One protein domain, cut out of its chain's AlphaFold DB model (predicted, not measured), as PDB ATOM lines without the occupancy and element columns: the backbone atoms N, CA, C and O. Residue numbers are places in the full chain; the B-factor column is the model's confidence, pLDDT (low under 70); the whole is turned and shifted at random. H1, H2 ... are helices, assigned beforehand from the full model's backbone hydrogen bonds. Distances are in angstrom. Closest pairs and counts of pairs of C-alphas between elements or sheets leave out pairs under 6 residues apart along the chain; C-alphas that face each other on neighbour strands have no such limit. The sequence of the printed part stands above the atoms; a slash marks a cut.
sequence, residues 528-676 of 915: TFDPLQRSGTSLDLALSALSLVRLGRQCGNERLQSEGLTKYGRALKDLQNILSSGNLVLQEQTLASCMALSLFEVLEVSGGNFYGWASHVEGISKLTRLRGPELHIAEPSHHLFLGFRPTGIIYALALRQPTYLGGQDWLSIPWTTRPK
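AT A GLANCE: This is residues 528 to 676 of the 915 residues of an uncharacterized protein of Capronia epimyces CBS 606.96 (UniProt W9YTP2). H1, the long H2 and H3 form an up-and-down bundle, H2 running against H1 and H3 against H2; H4 and H5 pack on H3, with short H6 near H5. The printed part has 149 residues with six named helices and no named strand: all helix. It is compact: radius of gyration of the C-alphas 15.9 A, spans 48 by 37 by 30 A.

IN THESE COORDINATES: From C-alpha 558 at (250.789, 182.733, 173.770) follow H2 for 34.8 A to residue 581. Look for H1 at residues 537 to 554, H3 at 588 to 603, H4 at 611 to 627, H5 at 637 to 655 and H6 at 664 to 671, ending at (221.723, 191.891, 205.810).

HOW THE PARTS SIT: H2 and H1 form a hairpin, C-alphas Gly 564 and Ala 545 closest at 4.0 A. The hub, H3, touches H1, H2, H4 and H5. Every O i to N i+4 pair is within hydrogen-bond range in H1 to H4, 13 of 15 in H5, 2 of 4 in H6.

THE WHOLE: Find pLDDT under 70 at residues 530 to 537, 582 to 583 and 605 to 610.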
ATOM      1  N   THR A 528     235.756 182.459 197.941       75.38
ATOM      2  CA  THR A 528     234.605 181.805 198.569       75.38
ATOM      3  C   THR A 528     234.481 180.330 198.171       75.38
ATOM      4  O   THR A 528     233.931 179.539 198.931       75.38
ATOM      5  N   PHE A 529     235.010 179.940 197.010       71.12
ATOM      6  CA  PHE A 529     235.013 178.550 196.554       71.12
ATOM      7  C   PHE A 529     236.413 177.961 196.693       71.12
ATOM      8  O   PHE A 529     237.377 178.545 196.195       71.12
ATOM      9  N   ASP A 530     236.518 176.809 197.357       65.12
ATOM     10  CA  ASP A 530     237.760 176.042 197.415       65.12
ATOM     11  C   ASP A 530     238.003 175.365 196.054       65.12
ATOM     12  O   ASP A 530     237.196 174.519 195.661       65.12
ATOM     13  N   PRO A 531     239.103 175.674 195.337       53.88
ATOM     14  CA  PRO A 531     239.445 175.005 194.082       53.88
ATOM     15  C   PRO A 531     239.660 173.486 194.221       53.88
ATOM     16  O   PRO A 531     239.719 172.788 193.208       53.88
ATOM     17  N   LEU A 532     239.839 172.967 195.446       45.75
ATOM     18  CA  LEU A 532     240.003 171.536 195.736       45.75
ATOM     19  C   LEU A 532     238.679 170.775 195.821       45.75
ATOM     20  O   LEU A 532     238.648 169.572 195.543       45.75
ATOM     21  N   GLN A 533     237.582 171.442 196.182       54.31
ATOM     22  CA  GLN A 533     236.253 170.866 196.024       54.31
ATOM     23  C   GLN A 533     235.834 171.096 194.579       54.31
ATOM     24  O   GLN A 533     235.823 172.231 194.123       54.31
ATOM     25  N   ARG A 534     235.497 170.023 193.847       53.34
ATOM     26  CA  ARG A 534     234.951 170.123 192.483       53.34
ATOM     27  C   ARG A 534     233.716 171.024 192.504       53.34
ATOM     28  O   ARG A 534     232.607 170.564 192.780       53.34
ATOM     29  N   SER A 535     233.921 172.301 192.225       55.00
ATOM     30  CA  SER A 535     232.861 173.247 191.951       55.00
ATOM     31  C   SER A 535     232.413 172.967 190.514       55.00
ATOM     32  O   SER A 535     233.220 172.533 189.699       55.00
ATOM     33  N   GLY A 536     231.120 173.040 190.199       61.03
ATOM     34  CA  GLY A 536     230.575 172.539 188.931       61.03
ATOM     35  C   GLY A 536     231.410 172.912 187.695       61.03
ATOM     36  O   GLY A 536     232.021 173.978 187.649       61.03
ATOM     37  N   THR A 537     231.420 172.045 186.673       69.75
ATOM     38  CA  THR A 537     232.397 172.082 185.560       69.75
ATOM     39  C   THR A 537     232.576 173.456 184.907       69.75
ATOM     40  O   THR A 537     233.687 173.810 184.516       69.75
ATOM     41  N   SER A 538     231.508 174.257 184.829       84.69
ATOM     42  CA  SER A 538     231.537 175.611 184.271       84.69
ATOM     43  C   SER A 538     232.378 176.602 185.088       84.69
ATOM     44  O   SER A 538     233.056 177.439 184.489       84.69
ATOM     45  N   LEU A 539     232.340 176.537 186.425       86.94
ATOM     46  CA  LEU A 539     233.056 177.475 187.298       86.94
ATOM     47  C   LEU A 539     234.555 177.191 187.256       86.94
ATOM     48  O   LEU A 539     235.341 178.101 186.995       86.94
ATOM     49  N   ASP A 540     234.939 175.921 187.393       85.88
ATOM     50  CA  ASP A 540     236.333 175.484 187.281       85.88
ATOM     51  C   ASP A 540     236.943 175.907 185.936       85.88
ATOM     52  O   ASP A 540     238.074 176.399 185.882       85.88
ATOM     53  N   LEU A 541     236.192 175.763 184.835       88.62
ATOM     54  CA  LEU A 541     236.624 176.205 183.506       88.62
ATOM     55  C   LEU A 541     236.754 177.731 183.411       88.62
ATOM     56  O   LEU A 541     237.728 178.204 182.823       88.62
ATOM     57  N   ALA A 542     235.819 178.493 183.985       90.69
ATOM     58  CA  ALA A 542     235.859 179.955 183.982       90.69
ATOM     59  C   ALA A 542     237.046 180.498 184.795       90.69
ATOM     60  O   ALA A 542     237.783 181.359 184.308       90.69
ATOM     61  N   LEU A 543     237.287 179.953 185.993       88.38
ATOM     62  CA  LEU A 543     238.439 180.312 186.827       88.38
ATOM     63  C   LEU A 543     239.755 179.905 186.153       88.38
ATOM     64  O   LEU A 543     240.675 180.718 186.080       88.38
ATOM     65  N   SER A 544     239.821 178.703 185.562       87.56
ATOM     66  CA  SER A 544     240.976 178.263 184.761       87.56
ATOM     67  C   SER A 544     241.278 179.238 183.626       87.56
ATOM     68  O   SER A 544     242.430 179.604 183.414       87.56
ATOM     69  N   ALA A 545     240.247 179.632 182.871       90.19
ATOM     70  CA  ALA A 545     240.383 180.536 181.739       90.19
ATOM     71  C   ALA A 545     240.950 181.887 182.181       90.19
ATOM     72  O   ALA A 545     241.937 182.359 181.617       90.19
ATOM     73  N   LEU A 546     240.366 182.457 183.235       87.75
ATOM     74  CA  LEU A 546     240.798 183.712 183.832       87.75
ATOM     75  C   LEU A 546     242.265 183.659 184.278       87.75
ATOM     76  O   LEU A 546     243.048 184.534 183.905       87.75
ATOM     77  N   SER A 547     242.658 182.621 185.019       88.31
ATOM     78  CA  SER A 547     244.034 182.468 185.496       88.31
ATOM     79  C   SER A 547     245.028 182.263 184.353       88.31
ATOM     80  O   SER A 547     246.071 182.915 184.324       88.31
ATOM     81  N   LEU A 548     244.708 181.396 183.388       86.69
ATOM     82  CA  LEU A 548     245.604 181.056 182.280       86.69
ATOM     83  C   LEU A 548     245.870 182.239 181.357       86.69
ATOM     84  O   LEU A 548     247.029 182.478 181.018       86.69
ATOM     85  N   VAL A 549     244.839 182.993 180.964       81.19
ATOM     86  CA  VAL A 549     245.062 184.125 180.057       81.19
ATOM     87  C   VAL A 549     245.836 185.238 180.760       81.19
ATOM     88  O   VAL A 549     246.778 185.785 180.187       81.19
ATOM     89  N   ARG A 550     245.516 185.522 182.028       82.69
ATOM     90  CA  ARG A 550     246.210 186.557 182.808       82.69
ATOM     91  C   ARG A 550     247.683 186.233 183.034       82.69
ATOM     92  O   ARG A 550     248.537 187.062 182.720       82.69
ATOM     93  N   LEU A 551     247.985 185.033 183.525       81.00
ATOM     94  CA  LEU A 551     249.367 184.594 183.737       81.00
ATOM     95  C   LEU A 551     250.106 184.434 182.402       81.00
ATOM     96  O   LEU A 551     251.260 184.833 182.276       81.00
ATOM     97  N   GLY A 552     249.422 183.925 181.372       78.38
ATOM     98  CA  GLY A 552     249.956 183.818 180.019       78.38
ATOM     99  C   GLY A 552     250.359 185.168 179.431       78.38
ATOM    100  O   GLY A 552     251.416 185.264 178.814       78.38
ATOM    101  N   ARG A 553     249.571 186.225 179.656       77.12
ATOM    102  CA  ARG A 553     249.913 187.590 179.234       77.12
ATOM    103  C   ARG A 553     251.103 188.146 180.010       77.12
ATOM    104  O   ARG A 553     252.011 188.691 179.393       77.12
ATOM    105  N   GLN A 554     251.132 187.966 181.330       73.69
ATOM    106  CA  GLN A 554     252.238 188.439 182.169       73.69
ATOM    107  C   GLN A 554     253.579 187.791 181.790       73.69
ATOM    108  O   GLN A 554     254.606 188.463 181.791       73.69
ATOM    109  N   CYS A 555     253.570 186.505 181.436       77.25
ATOM    110  CA  CYS A 555     254.771 185.775 181.028       77.25
ATOM    111  C   CYS A 555     255.060 185.834 179.515       77.25
ATOM    112  O   CYS A 555     255.993 185.173 179.067       77.25
ATOM    113  N   GLY A 556     254.249 186.537 178.712       74.06
ATOM    114  CA  GLY A 556     254.392 186.560 177.248       74.06
ATOM    115  C   GLY A 556     254.190 185.193 176.570       74.06
ATOM    116  O   GLY A 556     254.716 184.949 175.491       74.06
ATOM    117  N   ASN A 557     253.452 184.276 177.199       76.81
ATOM    118  CA  ASN A 557     253.247 182.910 176.724       76.81
ATOM    119  C   ASN A 557     251.909 182.775 175.978       76.81
ATOM    120  O   ASN A 557     250.851 182.573 176.585       76.81
ATOM    121  N   GLU A 558     251.963 182.844 174.649       80.31
ATOM    122  CA  GLU A 558     250.789 182.733 173.770       80.31
ATOM    123  C   GLU A 558     250.049 181.397 173.909       80.31
ATOM    124  O   GLU A 558     248.828 181.339 173.761       80.31
ATOM    125  N   ARG A 559     250.753 180.312 174.256       75.81
ATOM    126  CA  ARG A 559     250.134 178.993 174.446       75.81
ATOM    127  C   ARG A 559     249.194 178.986 175.646       75.81
ATOM    128  O   ARG A 559     248.097 178.443 175.542       75.81
ATOM    129  N   LEU A 560     249.599 179.597 176.761       78.00
ATOM    130  CA  LEU A 560     248.738 179.735 177.942       78.00
ATOM    131  C   LEU A 560     247.533 180.636 177.649       78.00
ATOM    132  O   LEU A 560     246.426 180.330 178.084       78.00
ATOM    133  N   GLN A 561     247.723 181.693 176.854       76.88
ATOM    134  CA  GLN A 561     246.625 182.558 176.412       76.88
ATOM    135  C   GLN A 561     245.624 181.795 175.526       76.88
ATOM    136  O   GLN A 561     244.422 181.838 175.777       76.88
ATOM    137  N   SER A 562     246.106 181.022 174.548       76.94
ATOM    138  CA  SER A 562     245.270 180.183 173.677       76.94
ATOM    139  C   SER A 562     244.528 179.083 174.451       76.94
ATOM    140  O   SER A 562     243.335 178.842 174.232       76.94
ATOM    141  N   GLU A 563     245.195 178.451 175.422       83.75
ATOM    142  CA  GLU A 563     244.551 177.481 176.309       83.75
ATOM    143  C   GLU A 563     243.464 178.149 177.159       83.75
ATOM    144  O   GLU A 563     242.350 177.630 177.243       83.75
ATOM    145  N   GLY A 564     243.742 179.322 177.729       84.56
ATOM    146  CA  GLY A 564     242.765 180.081 178.498       84.56
ATOM    147  C   GLY A 564     241.544 180.504 177.670       84.56
ATOM    148  O   GLY A 564     240.416 180.301 178.118       84.56
ATOM    149  N   LEU A 565     241.731 180.957 176.425       85.25
ATOM    150  CA  LEU A 565     240.636 181.242 175.483       85.25
ATOM    151  C   LEU A 565     239.805 179.989 175.161       85.25
ATOM    152  O   LEU A 565     238.574 180.034 175.129       85.25
ATOM    153  N   THR A 566     240.462 178.839 174.996       85.12
ATOM    154  CA  THR A 566     239.777 177.551 174.788       85.12
ATOM    155  C   THR A 566     238.921 177.174 175.999       85.12
ATOM    156  O   THR A 566     237.799 176.685 175.845       85.12
ATOM    157  N   LYS A 567     239.432 177.391 177.218       86.88
ATOM    158  CA  LYS A 567     238.699 177.137 178.468       86.88
ATOM    159  C   LYS A 567     237.518 178.091 178.626       86.88
ATOM    160  O   LYS A 567     236.439 177.621 178.975       86.88
ATOM    161  N   TYR A 568     237.690 179.366 178.282       89.94
ATOM    162  CA  TYR A 568     236.620 180.365 178.259       89.94
ATOM    163  C   TYR A 568     235.479 179.938 177.318       89.94
ATOM    164  O   TYR A 568     234.326 179.869 177.741       89.94
ATOM    165  N   GLY A 569     235.792 179.522 176.084       86.94
ATOM    166  CA  GLY A 569     234.777 179.047 175.135       86.94
ATOM    167  C   GLY A 569     234.021 177.803 175.623       86.94
ATOM    168  O   GLY A 569     232.811 177.681 175.420       86.94
ATOM    169  N   ARG A 570     234.705 176.889 176.326       87.69
ATOM    170  CA  ARG A 570     234.057 175.728 176.966       87.69
ATOM    171  C   ARG A 570     233.183 176.139 178.152       87.69
ATOM    172  O   ARG A 570     232.063 175.651 178.243       87.69
ATOM    173  N   ALA A 571     233.655 177.051 179.002       90.56
ATOM    174  CA  ALA A 571     232.884 177.580 180.126       90.56
ATOM    175  C   ALA A 571     231.585 178.251 179.650       90.56
ATOM    176  O   ALA A 571     230.525 177.997 180.210       90.56
ATOM    177  N   LEU A 572     231.636 179.031 178.564       90.19
ATOM    178  CA  LEU A 572     230.439 179.612 177.949       90.19
ATOM    179  C   LEU A 572     229.452 178.552 177.454       90.19
ATOM    180  O   LEU A 572     228.246 178.689 177.660       90.19
ATOM    181  N   LYS A 573     229.949 177.496 176.800       88.56
ATOM    182  CA  LYS A 573     229.108 176.395 176.316       88.56
ATOM    183  C   LYS A 573     228.426 175.667 177.476       88.56
ATOM    184  O   LYS A 573     227.225 175.410 177.406       88.56
ATOM    185  N   ASP A 574     229.168 175.374 178.541       86.88
ATOM    186  CA  ASP A 574     228.637 174.728 179.744       86.88
ATOM    187  C   ASP A 574     227.600 175.619 180.435       86.88
ATOM    188  O   ASP A 574     226.494 175.162 180.731       86.88
ATOM    189  N   LEU A 575     227.898 176.909 180.599       88.00
ATOM    190  CA  LEU A 575     226.963 177.885 181.150       88.00
ATOM    191  C   LEU A 575     225.682 177.983 180.307       88.00
ATOM    192  O   LEU A 575     224.579 177.977 180.850       88.00
ATOM    193  N   GLN A 576     225.794 178.004 178.978       86.25
ATOM    194  CA  GLN A 576     224.634 178.025 178.085       86.25
ATOM    195  C   GLN A 576     223.777 176.756 178.216       86.25
ATOM    196  O   GLN A 576     222.545 176.840 178.167       86.25
ATOM    197  N   ASN A 577     224.401 175.591 178.403       84.19
ATOM    198  CA  ASN A 577     223.694 174.332 178.645       84.19
ATOM    199  C   ASN A 577     222.964 174.355 179.997       84.19
ATOM    200  O   ASN A 577     221.787 173.985 180.067       84.19
ATOM    201  N   ILE A 578     223.618 174.863 181.047       82.69
ATOM    202  CA  ILE A 578     223.023 175.062 182.376       82.69
ATOM    203  C   ILE A 578     221.780 175.954 182.271       82.69
ATOM    204  O   ILE A 578     220.687 175.537 182.661       82.69
ATOM    205  N   LEU A 579     221.920 177.131 181.657       81.94
ATOM    206  CA  LEU A 579     220.821 178.080 181.463       81.94
ATOM    207  C   LEU A 579     219.711 177.521 180.560       81.94
ATOM    208  O   LEU A 579     218.554 177.928 180.663       81.94
ATOM    209  N   SER A 580     220.032 176.565 179.685       80.56
ATOM    210  CA  SER A 580     219.052 175.940 178.797       80.56
ATOM    211  C   SER A 580     218.235 174.833 179.452       80.56
ATOM    212  O   SER A 580     217.065 174.690 179.095       80.56
ATOM    213  N   SER A 581     218.836 174.075 180.373       71.38
ATOM    214  CA  SER A 581     218.208 172.943 181.071       71.38
ATOM    215  C   SER A 581     217.325 173.359 182.253       71.38
ATOM    216  O   SER A 581     216.449 172.601 182.656       71.38
ATOM    217  N   GLY A 582     217.528 174.562 182.803       67.38
ATOM    218  CA  GLY A 582     216.716 175.136 183.883       67.38
ATOM    219  C   GLY A 582     217.041 174.624 185.294       67.38
ATOM    220  O   GLY A 582     216.771 175.328 186.259       67.38
ATOM    221  N   ASN A 583     217.667 173.451 185.434       65.31
ATOM    222  CA  ASN A 583     217.811 172.762 186.726       65.31
ATOM    223  C   ASN A 583     218.880 173.356 187.664       65.31
ATOM    224  O   ASN A 583     218.837 173.102 188.862       65.31
ATOM    225  N   LEU A 584     219.834 174.140 187.145       73.69
ATOM    226  CA  LEU A 584     220.941 174.701 187.940       73.69
ATOM    227  C   LEU A 584     221.004 176.239 187.879       73.69
ATOM    228  O   LEU A 584     221.947 176.834 188.378       73.69
ATOM    229  N   VAL A 585     220.000 176.904 187.294       78.31
ATOM    230  CA  VAL A 585     220.011 178.364 187.046       78.31
ATOM    231  C   VAL A 585     220.169 179.176 188.335       78.31
ATOM    232  O   VAL A 585     220.876 180.181 188.353       78.31
ATOM    233  N   LEU A 586     219.538 178.720 189.421       83.50
ATOM    234  CA  LEU A 586     219.572 179.370 190.732       83.50
ATOM    235  C   LEU A 586     220.716 178.864 191.621       83.50
ATOM    236  O   LEU A 586     220.750 179.173 192.810       83.50
ATOM    237  N   GLN A 587     221.676 178.103 191.092       84.69
ATOM    238  CA  GLN A 587     222.832 177.679 191.878       84.69
ATOM    239  C   GLN A 587     223.896 178.773 191.945       84.69
ATOM    240  O   GLN A 587     224.155 179.509 190.992       84.69
ATOM    241  N   GLU A 588     224.535 178.875 193.104       86.69
ATOM    242  CA  GLU A 588     225.604 179.841 193.367       86.69
ATOM    243  C   GLU A 588     226.822 179.646 192.463       86.69
ATOM    244  O   GLU A 588     227.440 180.622 192.052       86.69
ATOM    245  N   GLN A 589     227.093 178.413 192.031       85.69
ATOM    246  CA  GLN A 589     228.149 178.113 191.060       85.69
ATOM    247  C   GLN A 589     227.870 178.711 189.680       85.69
ATOM    248  O   GLN A 589     228.794 179.155 188.999       85.69
ATOM    249  N   THR A 590     226.604 178.760 189.258       88.56
ATOM    250  CA  THR A 590     226.204 179.401 187.999       88.56
ATOM    251  C   THR A 590     226.409 180.906 188.080       88.56
ATOM    252  O   THR A 590     227.007 181.488 187.177       88.56
ATOM    253  N   LEU A 591     226.005 181.526 189.193       90.75
ATOM    254  CA  LEU A 591     226.243 182.949 189.437       90.75
ATOM    255  C   LEU A 591     227.748 183.271 189.483       90.75
ATOM    256  O   LEU A 591     228.202 184.179 188.788       90.75
ATOM    257  N   ALA A 592     228.528 182.481 190.222       90.50
ATOM    258  CA  ALA A 592     229.980 182.604 190.306       90.50
ATOM    259  C   ALA A 592     230.659 182.428 188.938       90.50
ATOM    260  O   ALA A 592     231.569 183.185 188.604       90.50
ATOM    261  N   SER A 593     230.191 181.478 188.118       91.31
ATOM    262  CA  SER A 593     230.698 181.263 186.754       91.31
ATOM    263  C   SER A 593     230.479 182.505 185.896       91.31
ATOM    264  O   SER A 593     231.404 182.971 185.235       91.31
ATOM    265  N   CYS A 594     229.275 183.085 185.944       92.25
ATOM    266  CA  CYS A 594     228.969 184.329 185.242       92.25
ATOM    267  C   CYS A 594     229.864 185.484 185.710       92.25
ATOM    268  O   CYS A 594     230.370 186.228 184.872       92.25
ATOM    269  N   MET A 595     230.089 185.624 187.021       92.25
ATOM    270  CA  MET A 595     230.966 186.656 187.590       92.25
ATOM    271  C   MET A 595     232.435 186.467 187.178       92.25
ATOM    272  O   MET A 595     233.100 187.444 186.835       92.25
ATOM    273  N   ALA A 596     232.932 185.226 187.137       91.19
ATOM    274  CA  ALA A 596     234.289 184.912 186.685       91.19
ATOM    275  C   ALA A 596     234.482 185.222 185.196       91.19
ATOM    276  O   ALA A 596     235.492 185.815 184.819       91.19
ATOM    277  N   LEU A 597     233.494 184.889 184.360       91.62
ATOM    278  CA  LEU A 597     233.497 185.240 182.938       91.62
ATOM    279  C   LEU A 597     233.352 186.754 182.720       91.62
ATOM    280  O   LEU A 597     234.044 187.306 181.877       91.62
ATOM    281  N   SER A 598     232.554 187.462 183.526       90.81
ATOM    282  CA  SER A 598     232.510 188.931 183.481       90.81
ATOM    283  C   SER A 598     233.876 189.544 183.792       90.81
ATOM    284  O   SER A 598     234.322 190.449 183.089       90.81
ATOM    285  N   LEU A 599     234.576 189.022 184.806       88.50
ATOM    286  CA  LEU A 599     235.930 189.463 185.129       88.50
ATOM    287  C   LEU A 599     236.914 189.140 183.996       88.50
ATOM    288  O   LEU A 599     237.755 189.978 183.683       88.50
ATOM    289  N   PHE A 600     236.780 187.973 183.356       88.88
ATOM    290  CA  PHE A 600     237.531 187.632 182.149       88.88
ATOM    291  C   PHE A 600     237.338 188.688 181.055       88.88
ATOM    292  O   PHE A 600     238.330 189.161 180.524       88.88
ATOM    293  N   GLU A 601     236.108 189.124 180.772       87.69
ATOM    294  CA  GLU A 601     235.802 190.105 179.715       87.69
ATOM    295  C   GLU A 601     236.365 191.508 179.971       87.69
ATOM    296  O   GLU A 601     236.875 192.144 179.050       87.69
ATOM    297  N   VAL A 602     236.303 192.012 181.214       82.50
ATOM    298  CA  VAL A 602     236.902 193.329 181.555       82.50
ATOM    299  C   VAL A 602     238.401 193.324 181.299       82.50
ATOM    300  O   VAL A 602     239.013 194.324 180.922       82.50
ATOM    301  N   LEU A 603     239.000 192.180 181.585       80.56
ATOM    302  CA  LEU A 603     240.418 191.966 181.508       80.56
ATOM    303  C   LEU A 603     240.823 191.744 180.038       80.56
ATOM    304  O   LEU A 603     241.713 192.432 179.528       80.56
ATOM    305  N   GLU A 604     240.183 190.808 179.351       77.00
ATOM    306  CA  GLU A 604     240.458 190.366 177.984       77.00
ATOM    307  C   GLU A 604     239.458 190.961 176.996       77.00
ATOM    308  O   GLU A 604     238.674 190.241 176.373       77.00
ATOM    309  N   VAL A 605     239.493 192.289 176.829       64.88
ATOM    310  CA  VAL A 605     238.618 192.962 175.860       64.88
ATOM    311  C   VAL A 605     238.964 192.492 174.446       64.88
ATOM    312  O   VAL A 605     239.938 192.930 173.832       64.88
ATOM    313  N   SER A 606     238.154 191.575 173.924       52.44
ATOM    314  CA  SER A 606     238.361 190.967 172.615       52.44
ATOM    315  C   SER A 606     237.940 191.934 171.505       52.44
ATOM    316  O   SER A 606     236.803 192.399 171.459       52.44
ATOM    317  N   GLY A 607     238.862 192.253 170.591       49.19
ATOM    318  CA  GLY A 607     238.554 192.984 169.352       49.19
ATOM    319  C   GLY A 607     238.035 194.418 169.529       49.19
ATOM    320  O   GLY A 607     237.367 194.925 168.632       49.19
ATOM    321  N   GLY A 608     238.303 195.067 170.669       54.44
ATOM    322  CA  GLY A 608     237.837 196.433 170.951       54.44
ATOM    323  C   GLY A 608     236.327 196.548 171.194       54.44
ATOM    324  O   GLY A 608     235.796 197.657 171.168       54.44
ATOM    325  N   ASN A 609     235.640 195.422 171.414       62.03
ATOM    326  CA  ASN A 609     234.197 195.369 171.589       62.03
ATOM    327  C   ASN A 609     233.821 195.111 173.057       62.03
ATOM    328  O   ASN A 609     234.326 194.185 173.684       62.03
ATOM    329  N   PHE A 610     232.917 195.930 173.595       69.19
ATOM    330  CA  PHE A 610     232.522 195.914 175.001       69.19
ATOM    331  C   PHE A 610     231.232 195.135 175.300       69.19
ATOM    332  O   PHE A 610     230.861 194.959 176.465       69.19
ATOM    333  N   TYR A 611     230.559 194.609 174.271       73.38
ATOM    334  CA  TYR A 611     229.307 193.874 174.468       73.38
ATOM    335  C   TYR A 611     229.472 192.625 175.341       73.38
ATOM    336  O   TYR A 611     228.516 192.265 176.025       73.38
ATOM    337  N   GLY A 612     230.646 191.980 175.353       79.00
ATOM    338  CA  GLY A 612     230.907 190.793 176.178       79.00
ATOM    339  C   GLY A 612     230.698 191.078 177.667       79.00
ATOM    340  O   GLY A 612     229.831 190.479 178.306       79.00
ATOM    341  N   TRP A 613     231.411 192.075 178.202       85.69
ATOM    342  CA  TRP A 613     231.246 192.495 179.593       85.69
ATOM    343  C   TRP A 613     229.828 192.974 179.899       85.69
ATOM    344  O   TRP A 613     229.239 192.512 180.877       85.69
ATOM    345  N   ALA A 614     229.271 193.867 179.070       87.06
ATOM    346  CA  ALA A 614     227.952 194.451 179.318       87.06
ATOM    347  C   ALA A 614     226.865 193.363 179.368       87.06
ATOM    348  O   ALA A 614     226.061 193.335 180.298       87.06
ATOM    349  N   SER A 615     226.916 192.400 178.441       86.88
ATOM    350  CA  SER A 615     225.998 191.254 178.412       86.88
ATOM    351  C   SER A 615     226.152 190.363 179.643       86.88
ATOM    352  O   SER A 615     225.158 189.887 180.192       86.88
ATOM    353  N   HIS A 616     227.386 190.142 180.107       89.81
ATOM    354  CA  HIS A 616     227.631 189.385 181.329       89.81
ATOM    355  C   HIS A 616     227.097 190.107 182.568       89.81
ATOM    356  O   HIS A 616     226.425 189.471 183.376       89.81
ATOM    357  N   VAL A 617     227.332 191.414 182.719       91.69
ATOM    358  CA  VAL A 617     226.798 192.193 183.851       91.69
ATOM    359  C   VAL A 617     225.272 192.219 183.831       91.69
ATOM    360  O   VAL A 617     224.654 191.992 184.871       91.69
ATOM    361  N   GLU A 618     224.650 192.406 182.663       91.00
ATOM    362  CA  GLU A 618     223.194 192.332 182.506       91.00
ATOM    363  C   GLU A 618     222.660 190.933 182.868       91.00
ATOM    364  O   GLU A 618     221.674 190.802 183.599       91.00
ATOM    365  N   GLY A 619     223.336 189.874 182.413       90.12
ATOM    366  CA  GLY A 619     223.003 188.487 182.739       90.12
ATOM    367  C   GLY A 619     223.121 188.178 184.232       90.12
ATOM    368  O   GLY A 619     222.200 187.598 184.809       90.12
ATOM    369  N   ILE A 620     224.207 188.612 184.881       93.75
ATOM    370  CA  ILE A 620     224.406 188.482 186.333       93.75
ATOM    371  C   ILE A 620     223.318 189.257 187.077       93.75
ATOM    372  O   ILE A 620     222.714 188.721 188.000       93.75
ATOM    373  N   SER A 621     223.013 190.483 186.646       94.00
ATOM    374  CA  SER A 621     221.960 191.316 187.233       94.00
ATOM    375  C   SER A 621     220.599 190.619 187.204       94.00
ATOM    376  O   SER A 621     219.906 190.579 188.224       94.00
ATOM    377  N   LYS A 622     220.242 190.004 186.068       90.88
ATOM    378  CA  LYS A 622     219.012 189.214 185.917       90.88
ATOM    379  C   LYS A 622     219.024 187.958 186.782       90.88
ATOM    380  O   LYS A 622     218.016 187.683 187.420       90.88
ATOM    381  N   LEU A 623     220.134 187.218 186.838       90.88
ATOM    382  CA  LEU A 623     220.251 186.021 187.680       90.88
ATOM    383  C   LEU A 623     220.136 186.354 189.168       90.88
ATOM    384  O   LEU A 623     219.384 185.691 189.871       90.88
ATOM    385  N   THR A 624     220.820 187.396 189.640       93.25
ATOM    386  CA  THR A 624     220.697 187.887 191.019       93.25
ATOM    387  C   THR A 624     219.247 188.264 191.318       93.25
ATOM    388  O   THR A 624     218.687 187.792 192.299       93.25
ATOM    389  N   ARG A 625     218.575 189.000 190.422       92.38
ATOM    390  CA  ARG A 625     217.155 189.338 190.594       92.38
ATOM    391  C   ARG A 625     216.244 188.106 190.619       92.38
ATOM    392  O   ARG A 625     215.329 188.066 191.430       92.38
ATOM    393  N   LEU A 626     216.494 187.115 189.758       89.31
ATOM    394  CA  LEU A 626     215.737 185.857 189.701       89.31
ATOM    395  C   LEU A 626     215.911 184.990 190.952       89.31
ATOM    396  O   LEU A 626     215.031 184.193 191.244       89.31
ATOM    397  N   ARG A 627     217.037 185.113 191.661       90.50
ATOM    398  CA  ARG A 627     217.280 184.406 192.926       90.50
ATOM    399  C   ARG A 627     216.507 185.005 194.102       90.50
ATOM    400  O   ARG A 627     216.340 184.316 195.103       90.50
ATOM    401  N   GLY A 628     216.078 186.261 193.993       90.94
ATOM    402  CA  GLY A 628     215.526 187.018 195.114       90.94
ATOM    403  C   GLY A 628     216.585 187.356 196.178       90.94
ATOM    404  O   GLY A 628     217.659 186.746 196.218       90.94
ATOM    405  N   PRO A 629     216.332 188.355 197.035       94.25
ATOM    406  CA  PRO A 629     217.268 188.747 198.088       94.25
ATOM    407  C   PRO A 629     217.441 187.678 199.186       94.25
ATOM    408  O   PRO A 629     218.482 187.643 199.844       94.25
ATOM    409  N   GLU A 630     216.477 186.773 199.364       93.44
ATOM    410  CA  GLU A 630     216.477 185.729 200.398       93.44
ATOM    411  C   GLU A 630     217.595 184.703 200.179       93.44
ATOM    412  O   GLU A 630     218.264 184.285 201.127       93.44
ATOM    413  N   LEU A 631     217.871 184.345 198.919       90.75
ATOM    414  CA  LEU A 631     218.957 183.423 198.570       90.75
ATOM    415  C   LEU A 631     220.355 184.030 198.765       90.75
ATOM    416  O   LEU A 631     221.347 183.335 198.551       90.75
ATOM    417  N   HIS A 632     220.458 185.299 199.167       92.81
ATOM    418  CA  HIS A 632     221.718 186.002 199.420       92.81
ATOM    419  C   HIS A 632     221.971 186.292 200.909       92.81
ATOM    420  O   HIS A 632     222.865 187.070 201.237       92.81
ATOM    421  N   ILE A 633     221.221 185.652 201.813       90.38
ATOM    422  CA  ILE A 633     221.422 185.760 203.268       90.38
ATOM    423  C   ILE A 633     222.584 184.875 203.747       90.38
ATOM    424  O   ILE A 633     223.389 185.294 204.577       90.38
ATOM    425  N   ALA A 634     222.670 183.641 203.244       87.56
ATOM    426  CA  ALA A 634     223.654 182.650 203.682       87.56
ATOM    427  C   ALA A 634     224.911 182.634 202.796       87.56
ATOM    428  O   ALA A 634     224.867 182.956 201.605       87.56
ATOM    429  N   GLU A 635     226.049 182.235 203.367       82.94
ATOM    430  CA  GLU A 635     227.250 181.920 202.587       82.94
ATOM    431  C   GLU A 635     227.062 180.610 201.799       82.94
ATOM    432  O   GLU A 635     226.383 179.707 202.294       82.94
ATOM    433  N   PRO A 636     227.657 180.480 200.597       84.62
ATOM    434  CA  PRO A 636     228.538 181.441 199.918       84.62
ATOM    435  C   PRO A 636     227.806 182.525 199.101       84.62
ATOM    436  O   PRO A 636     228.419 183.496 198.647       84.62
ATOM    437  N   SER A 637     226.491 182.400 198.932       88.62
ATOM    438  CA  SER A 637     225.669 183.306 198.118       88.62
ATOM    439  C   SER A 637     225.674 184.771 198.585       88.62
ATOM    440  O   SER A 637     225.569 185.675 197.747       88.62
ATOM    441  N   HIS A 638     225.855 185.027 199.885       90.81
ATOM    442  CA  HIS A 638     226.035 186.375 200.427       90.81
ATOM    443  C   HIS A 638     227.302 187.049 199.872       90.81
ATOM    444  O   HIS A 638     227.235 188.166 199.369       90.81
ATOM    445  N   HIS A 639     228.450 186.359 199.845       88.62
ATOM    446  CA  HIS A 639     229.696 186.921 199.302       88.62
ATOM    447  C   HIS A 639     229.616 187.212 197.800       88.62
ATOM    448  O   HIS A 639     230.149 188.225 197.343       88.62
ATOM    449  N   LEU A 640     228.910 186.376 197.033       91.62
ATOM    450  CA  LEU A 640     228.635 186.656 195.620       91.62
ATOM    451  C   LEU A 640     227.825 187.947 195.448       91.62
ATOM    452  O   LEU A 640     228.154 188.769 194.591       91.62
ATOM    453  N   PHE A 641     226.812 188.157 196.293       93.69
ATOM    454  CA  PHE A 641     226.042 189.399 196.310       93.69
ATOM    455  C   PHE A 641     226.926 190.606 196.640       93.69
ATOM    456  O   PHE A 641     226.914 191.579 195.885       93.69
ATOM    457  N   LEU A 642     227.756 190.527 197.689       92.50
ATOM    458  CA  LEU A 642     228.695 191.601 198.049       92.50
ATOM    459  C   LEU A 642     229.656 191.936 196.901       92.50
ATOM    460  O   LEU A 642     229.917 193.112 196.640       92.50
ATOM    461  N   GLY A 643     230.150 190.913 196.196       90.19
ATOM    462  CA  GLY A 643     231.043 191.061 195.050       90.19
ATOM    463  C   GLY A 643     230.375 191.701 193.832       90.19
ATOM    464  O   GLY A 643     230.977 192.557 193.186       90.19
ATOM    465  N   PHE A 644     229.132 191.321 193.525       94.38
ATOM    466  CA  PHE A 644     228.397 191.843 192.371       94.38
ATOM    467  C   PHE A 644     227.838 193.253 192.597       94.38
ATOM    468  O   PHE A 644     227.838 194.068 191.672       94.38
ATOM    469  N   ARG A 645     227.380 193.565 193.815       94.12
ATOM    470  CA  ARG A 645     226.692 194.820 194.157       94.12
ATOM    471  C   ARG A 645     227.386 196.097 193.637       94.12
ATOM    472  O   ARG A 645     226.706 196.869 192.961       94.12
ATOM    473  N   PRO A 646     228.696 196.341 193.865       94.31
ATOM    474  CA  PRO A 646     229.371 197.525 193.322       94.31
ATOM    475  C   PRO A 646     229.377 197.561 191.788       94.31
ATOM    476  O   PRO A 646     229.148 198.617 191.205       94.31
ATOM    477  N   THR A 647     229.597 196.424 191.123       92.50
ATOM    478  CA  THR A 647     229.589 196.331 189.654       92.50
ATOM    479  C   THR A 647     228.202 196.616 189.084       92.50
ATOM    480  O   THR A 647     228.087 197.376 188.126       92.50
ATOM    481  N   GLY A 648     227.148 196.058 189.688       94.62
ATOM    482  CA  GLY A 648     225.766 196.305 189.279       94.62
ATOM    483  C   GLY A 648     225.351 197.772 189.433       94.62
ATOM    484  O   GLY A 648     224.690 198.311 188.549       94.62
ATOM    485  N   ILE A 649     225.781 198.437 190.511       96.75
ATOM    486  CA  ILE A 649     225.510 199.865 190.740       96.75
ATOM    487  C   ILE A 649     226.288 200.744 189.751       96.75
ATOM    488  O   ILE A 649     225.690 201.623 189.139       96.75
ATOM    489  N   ILE A 650     227.585 200.484 189.525       94.44
ATOM    490  CA  ILE A 650     228.375 201.210 188.510       94.44
ATOM    491  C   ILE A 650     227.739 201.068 187.124       94.44
ATOM    492  O   ILE A 650     227.634 202.049 186.395       94.44
ATOM    493  N   TYR A 651     227.293 199.863 186.761       93.94
ATOM    494  CA  TYR A 651     226.643 199.626 185.475       93.94
ATOM    495  C   TYR A 651     225.337 200.418 185.332       93.94
ATOM    496  O   TYR A 651     225.105 201.023 184.289       93.94
ATOM    497  N   ALA A 652     224.523 200.487 186.390       95.56
ATOM    498  CA  ALA A 652     223.303 201.293 186.417       95.56
ATOM    499  C   ALA A 652     223.583 202.803 186.301       95.56
ATOM    500  O   ALA A 652     222.919 203.489 185.525       95.56
ATOM    501  N   LEU A 653     224.605 203.310 187.004       95.25
ATOM    502  CA  LEU A 653     225.057 204.701 186.874       95.25
ATOM    503  C   LEU A 653     225.533 205.003 185.445       95.25
ATOM    504  O   LEU A 653     225.163 206.027 184.880       95.25
ATOM    505  N   ALA A 654     226.313 204.101 184.843       91.81
ATOM    506  CA  ALA A 654     226.833 204.267 183.487       91.81
ATOM    507  C   ALA A 654     225.732 204.202 182.410       91.81
ATOM    508  O   ALA A 654     225.824 204.899 181.403       91.81
ATOM    509  N   LEU A 655     224.685 203.400 182.631       91.88
ATOM    510  CA  LEU A 655     223.484 203.371 181.790       91.88
ATOM    511  C   LEU A 655     222.513 204.523 182.066       91.88
ATOM    512  O   LEU A 655     221.586 204.705 181.281       91.88
ATOM    513  N   ARG A 656     222.704 205.269 183.164       92.56
ATOM    514  CA  ARG A 656     221.770 206.296 183.654       92.56
ATOM    515  C   ARG A 656     220.358 205.737 183.857       92.56
ATOM    516  O   ARG A 656     219.375 206.350 183.461       92.56
ATOM    517  N   GLN A 657     220.270 204.535 184.430       92.31
ATOM    518  CA  GLN A 657     219.007 203.828 184.650       92.31
ATOM    519  C   GLN A 657     218.840 203.412 186.115       92.31
ATOM    520  O   GLN A 657     219.818 202.983 186.733       92.31
ATOM    521  N   PRO A 658     217.611 203.455 186.667       95.00
ATOM    522  CA  PRO A 658     217.336 202.984 188.020       95.00
ATOM    523  C   PRO A 658     217.748 201.520 188.224       95.00
ATOM    524  O   PRO A 658     217.643 200.691 187.316       95.00
ATOM    525  N   THR A 659     218.167 201.171 189.442       95.56
ATOM    526  CA  THR A 659     218.572 199.802 189.797       95.56
ATOM    527  C   THR A 659     217.737 199.231 190.934       95.56
ATOM    528  O   THR A 659     217.473 199.900 191.930       95.56
ATOM    529  N   TYR A 660     217.368 197.950 190.831       95.44
ATOM    530  CA  TYR A 660     216.650 197.249 191.901       95.44
ATOM    531  C   TYR A 660     217.499 197.084 193.170       95.44
ATOM    532  O   TYR A 660     216.952 196.856 194.244       95.44
ATOM    533  N   LEU A 661     218.828 197.217 193.063       95.94
ATOM    534  CA  LEU A 661     219.760 197.121 194.192       95.94
ATOM    535  C   LEU A 661     219.607 198.270 195.207       95.94
ATOM    536  O   LEU A 661     220.171 198.178 196.299       95.94
ATOM    537  N   GLY A 662     218.877 199.331 194.840       93.88
ATOM    538  CA  GLY A 662     218.443 200.407 195.735       93.88
ATOM    539  C   GLY A 662     217.044 200.197 196.331       93.88
ATOM    540  O   GLY A 662     216.588 201.028 197.104       93.88
ATOM    541  N   GLY A 663     216.345 199.113 195.976       94.19
ATOM    542  CA  GLY A 663     215.028 198.788 196.525       94.19
ATOM    543  C   GLY A 663     215.113 198.246 197.951       94.19
ATOM    544  O   GLY A 663     216.061 197.537 198.290       94.19
ATOM    545  N   GLN A 664     214.101 198.536 198.773       94.62
ATOM    546  CA  GLN A 664     214.124 198.261 200.214       94.62
ATOM    547  C   GLN A 664     214.428 196.798 200.563       94.62
ATOM    548  O   GLN A 664     215.201 196.540 201.484       94.62
ATOM    549  N   ASP A 665     213.896 195.851 199.790       95.12
ATOM    550  CA  ASP A 665     214.142 194.417 199.969       95.12
ATOM    551  C   ASP A 665     215.637 194.070 199.857       95.12
ATOM    552  O   ASP A 665     216.178 193.316 200.660       95.12
ATOM    553  N   TRP A 666     216.348 194.688 198.910       96.06
ATOM    554  CA  TRP A 666     217.783 194.477 198.682       96.06
ATOM    555  C   TRP A 666     218.669 195.240 199.672       96.06
ATOM    556  O   TRP A 666     219.831 194.875 199.884       96.06
ATOM    557  N   LEU A 667     218.122 196.283 200.301       95.19
ATOM    558  CA  LEU A 667     218.778 197.032 201.369       95.19
ATOM    559  C   LEU A 667     218.631 196.354 202.736       95.19
ATOM    560  O   LEU A 667     219.459 196.613 203.605       95.19
ATOM    561  N   SER A 668     217.628 195.501 202.951       94.56
ATOM    562  CA  SER A 668     217.339 194.912 204.266       94.56
ATOM    563  C   SER A 668     217.579 193.400 204.320       94.56
ATOM    564  O   SER A 668     218.374 192.940 205.140       94.56
ATOM    565  N   ILE A 669     216.960 192.625 203.426       95.75
ATOM    566  CA  ILE A 669     216.860 191.163 203.532       95.75
ATOM    567  C   ILE A 669     218.235 190.470 203.516       95.75
ATOM    568  O   ILE A 669     218.490 189.686 204.437       95.75
ATOM    569  N   PRO A 670     219.179 190.778 202.593       94.81
ATOM    570  CA  PRO A 670     220.497 190.131 202.581       94.81
ATOM    571  C   PRO A 670     221.349 190.405 203.831       94.81
ATOM    572  O   PRO A 670     222.351 189.731 204.042       94.81
ATOM    573  N   TRP A 671     220.971 191.389 204.651       94.31
ATOM    574  CA  TRP A 671     221.723 191.891 205.810       94.31
ATOM    575  C   TRP A 671     221.120 191.457 207.150       94.31
ATOM    576  O   TRP A 671     221.508 191.944 208.207       94.31
ATOM    577  N   THR A 672     220.156 190.541 207.115       92.75
ATOM    578  CA  THR A 672     219.454 190.031 208.303       92.75
ATOM    579  C   THR A 672     220.374 189.309 209.287       92.75
ATOM    580  O   THR A 672     220.164 189.394 210.495       92.75
ATOM    581  N   THR A 673     221.403 188.619 208.794       88.75
ATOM    582  CA  THR A 673     222.347 187.843 209.616       88.75
ATOM    583  C   THR A 673     223.681 188.547 209.839       88.75
ATOM    584  O   THR A 673     224.395 188.209 210.784       88.75
ATOM    585  N   ARG A 674     224.045 189.510 208.981       85.00
ATOM    586  CA  ARG A 674     225.349 190.184 209.005       85.00
ATOM    587  C   ARG A 674     225.210 191.695 208.846       85.00
ATOM    588  O   ARG A 674     224.519 192.142 207.932       85.00
ATOM    589  N   PRO A 675     225.909 192.489 209.678       88.69
ATOM    590  CA  PRO A 675     225.884 193.936 209.553       88.69
ATOM    591  C   PRO A 675     226.601 194.392 208.277       88.69
ATOM    592  O   PRO A 675     227.550 193.761 207.804       88.69
ATOM    593  N   LYS A 676     226.161 195.530 207.739       91.56
ATOM    594  CA  LYS A 676     226.813 196.188 206.604       91.56
ATOM    595  C   LYS A 676     228.167 196.759 207.020       91.56
ATOM    596  O   LYS A 676     228.309 197.324 208.101       91.56
TER     597      LYS A 676